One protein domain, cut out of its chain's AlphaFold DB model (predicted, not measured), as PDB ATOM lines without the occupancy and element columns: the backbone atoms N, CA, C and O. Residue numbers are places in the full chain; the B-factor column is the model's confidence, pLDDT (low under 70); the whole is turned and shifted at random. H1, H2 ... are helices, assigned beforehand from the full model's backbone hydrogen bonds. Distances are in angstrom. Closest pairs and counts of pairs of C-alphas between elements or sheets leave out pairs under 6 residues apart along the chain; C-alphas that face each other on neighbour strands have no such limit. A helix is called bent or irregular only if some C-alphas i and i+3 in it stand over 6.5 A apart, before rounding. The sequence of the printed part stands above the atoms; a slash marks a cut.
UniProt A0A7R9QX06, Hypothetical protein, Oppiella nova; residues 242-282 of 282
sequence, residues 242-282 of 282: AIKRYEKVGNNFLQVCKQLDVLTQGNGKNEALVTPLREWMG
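AT A GLANCE: This is residues 242 to 282 of the 282 residues of the protein "Hypothetical protein" of Oppiella nova (UniProt A0A7R9QX06). One long helix, H1, makes the length of the domain, and a helix half as many residues long, H2, folds back along part of it, the two making a lopsided helical hairpin. The turn between them, residues 264 to 270, lies at one end, where residues 263 to 268 stand free. The printed part has 41 residues with two named helices, H1 then H2 along the chain, and no named strand; the class is all helix. The whole is a rod with spans of 35 by 16 by 10 A, only just loose and close to compact, with a radius of gyration of the C-alphas of 11.0 A.

IN THESE COORDINATES: H1 is residues 242 to 263, 31.8 A from first to last C-alpha; it begins at C-alpha 242, at (-15.896, -87.645, 12.474), and ends at C-alpha 263, at (12.354, -81.653, 25.685). H2 is residues 271 to 281, 15.0 A from first to last C-alpha, and ends at C-alpha 281, at (-8.608, -77.899, 21.324). H2 is neither bent nor irregular, but only just: C-alphas 273 and 276 are 6.5 A apart.

HOW THE PARTS SIT: H1 and H2 touch, with 8 pairs of C-alphas within 8 A. Their closest C-alphas are those of Asn 251 and Met 281, 6.5 A apart. Their lines stand at a shallow tilt of 24 degrees, and they run opposite ways as a helical hairpin. Their centres are 10.6 A apart. In H1 every O i to N i+4 pair is within hydrogen-bond range; in H2 5 of 7 are.

THE WHOLE: The two C-alphas farthest apart, those of Ala 242 and Asn 267, are 35.3 A apart. The printed part has no cut, and Gly 282 is the chain's last residue. The link from H1 to H2, 7 residues, is short. The mean pLDDT of the printed part is 90.7, and residue 266 is under 70.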
ATOM      1  N   ALA A 242     -17.132 -88.114  13.095       98.56
ATOM      2  CA  ALA A 242     -15.896 -87.645  12.474       98.56
ATOM      3  C   ALA A 242     -15.188 -86.567  13.314       98.56
ATOM      4  O   ALA A 242     -13.988 -86.690  13.546       98.56
ATOM      5  N   ILE A 243     -15.914 -85.560  13.827       97.75
ATOM      6  CA  ILE A 243     -15.299 -84.512  14.660       97.75
ATOM      7  C   ILE A 243     -14.922 -85.041  16.046       97.75
ATOM      8  O   ILE A 243     -13.868 -84.682  16.552       97.75
ATOM      9  N   LYS A 244     -15.704 -85.967  16.620       98.38
ATOM     10  CA  LYS A 244     -15.343 -86.643  17.879       98.38
ATOM     11  C   LYS A 244     -14.009 -87.385  17.759       98.38
ATOM     12  O   LYS A 244     -13.157 -87.259  18.628       98.38
ATOM     13  N   ARG A 245     -13.789 -88.115  16.657       97.88
ATOM     14  CA  ARG A 245     -12.483 -88.734  16.376       97.88
ATOM     15  C   ARG A 245     -11.396 -87.685  16.147       97.88
ATOM     16  O   ARG A 245     -10.279 -87.867  16.623       97.88
ATOM     17  N   TYR A 246     -11.709 -86.628  15.399       97.56
ATOM     18  CA  TYR A 246     -10.746 -85.576  15.089       97.56
ATOM     19  C   TYR A 246     -10.256 -84.862  16.353       97.56
ATOM     20  O   TYR A 246      -9.062 -84.621  16.469       97.56
ATOM     21  N   GLU A 247     -11.132 -84.642  17.337       96.75
ATOM     22  CA  GLU A 247     -10.766 -84.100  18.648       96.75
ATOM     23  C   GLU A 247      -9.771 -85.013  19.383       96.75
ATOM     24  O   GLU A 247      -8.730 -84.537  19.821       96.75
ATOM     25  N   LYS A 248      -9.996 -86.335  19.425       96.94
ATOM     26  CA  LYS A 248      -9.051 -87.269  20.073       96.94
ATOM     27  C   LYS A 248      -7.676 -87.281  19.401       96.94
ATOM     28  O   LYS A 248      -6.651 -87.309  20.079       96.94
ATOM     29  N   VAL A 249      -7.644 -87.248  18.066       97.44
ATOM     30  CA  VAL A 249      -6.389 -87.175  17.298       97.44
ATOM     31  C   VAL A 249      -5.700 -85.822  17.505       97.44
ATOM     32  O   VAL A 249      -4.491 -85.778  17.722       97.44
ATOM     33  N   GLY A 250      -6.462 -84.728  17.483       96.38
ATOM     34  CA  GLY A 250      -5.963 -83.373  17.709       96.38
ATOM     35  C   GLY A 250      -5.391 -83.189  19.113       96.38
ATOM     36  O   GLY A 250      -4.283 -82.675  19.253       96.38
ATOM     37  N   ASN A 251      -6.081 -83.690  20.146       96.19
ATOM     38  CA  ASN A 251      -5.580 -83.650  21.518       96.19
ATOM     39  C   ASN A 251      -4.275 -84.445  21.642       96.19
ATOM     40  O   ASN A 251      -3.316 -83.932  22.212       96.19
ATOM     41  N   ASN A 252      -4.187 -85.640  21.043       96.31
ATOM     42  CA  ASN A 252      -2.943 -86.411  21.025       96.31
ATOM     43  C   ASN A 252      -1.783 -85.626  20.388       96.31
ATOM     44  O   ASN A 252      -0.697 -85.565  20.966       96.31
ATOM     45  N   PHE A 253      -2.021 -84.976  19.246       95.88
ATOM     46  CA  PHE A 253      -1.009 -84.149  18.590       95.88
ATOM     47  C   PHE A 253      -0.578 -82.965  19.468       95.88
ATOM     48  O   PHE A 253       0.618 -82.711  19.608       95.88
ATOM     49  N   LEU A 254      -1.526 -82.302  20.143       95.12
ATOM     50  CA  LEU A 254      -1.230 -81.247  21.113       95.12
ATOM     51  C   LEU A 254      -0.308 -81.743  22.237       95.12
ATOM     52  O   LEU A 254       0.635 -81.039  22.603       95.12
ATOM     53  N   GLN A 255      -0.516 -82.959  22.753       95.31
ATOM     54  CA  GLN A 255       0.377 -83.517  23.775       95.31
ATOM     55  C   GLN A 255       1.791 -83.734  23.253       95.31
ATOM     56  O   GLN A 255       2.748 -83.376  23.938       95.31
ATOM     57  N   VAL A 256       1.931 -84.272  22.041       94.50
ATOM     58  CA  VAL A 256       3.243 -84.469  21.408       94.50
ATOM     59  C   VAL A 256       3.954 -83.127  21.233       94.50
ATOM     60  O   VAL A 256       5.118 -83.001  21.609       94.50
ATOM     61  N   CYS A 257       3.255 -82.098  20.743       92.31
ATOM     62  CA  CYS A 257       3.813 -80.752  20.610       92.31
ATOM     63  C   CYS A 257       4.281 -80.182  21.958       92.31
ATOM     64  O   CYS A 257       5.406 -79.693  22.047       92.31
ATOM     65  N   LYS A 258       3.461 -80.290  23.015       91.06
ATOM     66  CA  LYS A 258       3.821 -79.839  24.375       91.06
ATOM     67  C   LYS A 258       5.054 -80.579  24.909       91.06
ATOM     68  O   LYS A 258       5.939 -79.954  25.481       91.06
ATOM     69  N   GLN A 259       5.130 -81.896  24.714       92.06
ATOM     70  CA  GLN A 259       6.266 -82.706  25.167       92.06
ATOM     71  C   GLN A 259       7.560 -82.342  24.428       92.06
ATOM     72  O   GLN A 259       8.595 -82.156  25.067       92.06
ATOM     73  N   LEU A 260       7.512 -82.200  23.101       90.12
ATOM     74  CA  LEU A 260       8.681 -81.829  22.300       90.12
ATOM     75  C   LEU A 260       9.190 -80.420  22.627       90.12
ATOM     76  O   LEU A 260      10.402 -80.216  22.690       90.12
ATOM     77  N   ASP A 261       8.296 -79.461  22.874       86.94
ATOM     78  CA  ASP A 261       8.690 -78.105  23.274       86.94
ATOM     79  C   ASP A 261       9.487 -78.104  24.590       86.94
ATOM     80  O   ASP A 261      10.554 -77.491  24.685       86.94
ATOM     81  N   VAL A 262       9.032 -78.883  25.578       88.25
ATOM     82  CA  VAL A 262       9.746 -79.054  26.851       88.25
ATOM     83  C   VAL A 262      11.097 -79.749  26.640       88.25
ATOM     84  O   VAL A 262      12.119 -79.270  27.133       88.25
ATOM     85  N   LEU A 263      11.135 -80.854  25.888       90.19
ATOM     86  CA  LEU A 263      12.354 -81.653  25.685       90.19
ATOM     87  C   LEU A 263      13.441 -80.915  24.899       90.19
ATOM     88  O   LEU A 263      14.629 -81.125  25.137       90.19
ATOM     89  N   THR A 264      13.049 -80.041  23.976       88.06
ATOM     90  CA  THR A 264      13.987 -79.249  23.169       88.06
ATOM     91  C   THR A 264      14.494 -77.996  23.888       88.06
ATOM     92  O   THR A 264      15.227 -77.212  23.288       88.06
ATOM     93  N   GLN A 265      14.141 -77.810  25.169       76.38
ATOM     94  CA  GLN A 265      14.436 -76.601  25.947       76.38
ATOM     95  C   GLN A 265      13.997 -75.338  25.200       76.38
ATOM     96  O   GLN A 265      14.724 -74.344  25.124       76.38
ATOM     97  N   GLY A 266      12.791 -75.382  24.624       67.00
ATOM     98  CA  GLY A 266      12.258 -74.304  23.802       67.00
ATOM     99  C   GLY A 266      12.250 -72.943  24.506       67.00
ATOM    100  O   GLY A 266      12.276 -71.926  23.822       67.00
ATOM    101  N   ASN A 267      12.269 -72.888  25.848       71.38
ATOM    102  CA  ASN A 267      12.221 -71.657  26.653       71.38
ATOM    103  C   ASN A 267      11.098 -70.702  26.194       71.38
ATOM    104  O   ASN A 267      11.286 -69.489  26.135       71.38
ATOM    105  N   GLY A 268       9.945 -71.256  25.800       72.56
ATOM    106  CA  GLY A 268       8.801 -70.496  25.288       72.56
ATOM    107  C   GLY A 268       8.907 -70.058  23.821       72.56
ATOM    108  O   GLY A 268       7.989 -69.418  23.318       72.56
ATOM    109  N   LYS A 269       9.972 -70.414  23.087       80.88
ATOM    110  CA  LYS A 269      10.126 -70.057  21.660       80.88
ATOM    111  C   LYS A 269       9.018 -70.626  20.774       80.88
ATOM    112  O   LYS A 269       8.654 -69.981  19.795       80.88
ATOM    113  N   ASN A 270       8.470 -71.794  21.112       84.94
ATOM    114  CA  ASN A 270       7.369 -72.394  20.357       84.94
ATOM    115  C   ASN A 270       5.991 -72.057  20.941       84.94
ATOM    116  O   ASN A 270       4.983 -72.526  20.420       84.94
ATOM    117  N   GLU A 271       5.912 -71.226  21.982       85.00
ATOM    118  CA  GLU A 271       4.647 -70.907  22.649       85.00
ATOM    119  C   GLU A 271       3.648 -70.258  21.681       85.00
ATOM    120  O   GLU A 271       2.467 -70.598  21.686       85.00
ATOM    121  N   ALA A 272       4.133 -69.407  20.768       87.75
ATOM    122  CA  ALA A 272       3.323 -68.803  19.708       87.75
ATOM    123  C   ALA A 272       2.777 -69.826  18.690       87.75
ATOM    124  O   ALA A 272       1.771 -69.557  18.038       87.75
ATOM    125  N   LEU A 273       3.416 -70.994  18.555       87.50
ATOM    126  CA  LEU A 273       2.985 -72.079  17.663       87.50
ATOM    127  C   LEU A 273       2.039 -73.061  18.367       87.50
ATOM    128  O   LEU A 273       1.117 -73.579  17.743       87.50
ATOM    129  N   VAL A 274       2.252 -73.314  19.662       90.44
ATOM    130  CA  VAL A 274       1.435 -74.249  20.455       90.44
ATOM    131  C   VAL A 274       0.148 -73.587  20.954       90.44
ATOM    132  O   VAL A 274      -0.883 -74.250  21.049       90.44
ATOM    133  N   THR A 275       0.177 -72.282  21.238       92.25
ATOM    134  CA  THR A 275      -0.975 -71.538  21.770       92.25
ATOM    135  C   THR A 275      -2.230 -71.653  20.902       92.25
ATOM    136  O   THR A 275      -3.259 -72.037  21.459       92.25
ATOM    137  N   PRO A 276      -2.184 -71.434  19.572       93.69
ATOM    138  CA  PRO A 276      -3.367 -71.608  18.731       93.69
ATOM    139  C   PRO A 276      -3.968 -73.013  18.833       93.69
ATOM    140  O   PRO A 276      -5.183 -73.168  18.843       93.69
ATOM    141  N   LEU A 277      -3.133 -74.049  18.976       92.94
ATOM    142  CA  LEU A 277      -3.618 -75.419  19.131       92.94
ATOM    143  C   LEU A 277      -4.270 -75.648  20.502       92.94
ATOM    144  O   LEU A 277      -5.269 -76.355  20.573       92.94
ATOM    145  N   ARG A 278      -3.763 -75.032  21.583       94.00
ATOM    146  CA  ARG A 278      -4.446 -75.048  22.893       94.00
ATOM    147  C   ARG A 278      -5.815 -74.377  22.811       94.00
ATOM    148  O   ARG A 278      -6.772 -74.910  23.351       94.00
ATOM    149  N   GLU A 279      -5.895 -73.243  22.118       94.88
ATOM    150  CA  GLU A 279      -7.138 -72.485  21.935       94.88
ATOM    151  C   GLU A 279      -8.148 -73.191  21.024       94.88
ATOM    152  O   GLU A 279      -9.341 -73.013  21.204       94.88
ATOM    153  N   TRP A 280      -7.703 -73.978  20.043       93.56
ATOM    154  CA  TRP A 280      -8.612 -74.734  19.173       93.56
ATOM    155  C   TRP A 280      -9.098 -76.038  19.799       93.56
ATOM    156  O   TRP A 280     -10.178 -76.516  19.458       93.56
ATOM    157  N   MET A 281      -8.270 -76.649  20.648       94.50
ATOM    158  CA  MET A 281      -8.608 -77.899  21.324       94.50
ATOM    159  C   MET A 281      -9.398 -77.694  22.616       94.50
ATOM    160  O   MET A 281     -10.047 -78.644  23.055       94.50
ATOM    161  N   GLY A 282      -9.292 -76.516  23.238       91.06
ATOM    162  CA  GLY A 282     -10.048 -76.154  24.435       91.06
ATOM    163  C   GLY A 282     -11.364 -75.473  24.118       91.06
ATOM    164  O   GLY A 282     -12.350 -75.816  24.803       91.06
TER     165      GLY A 282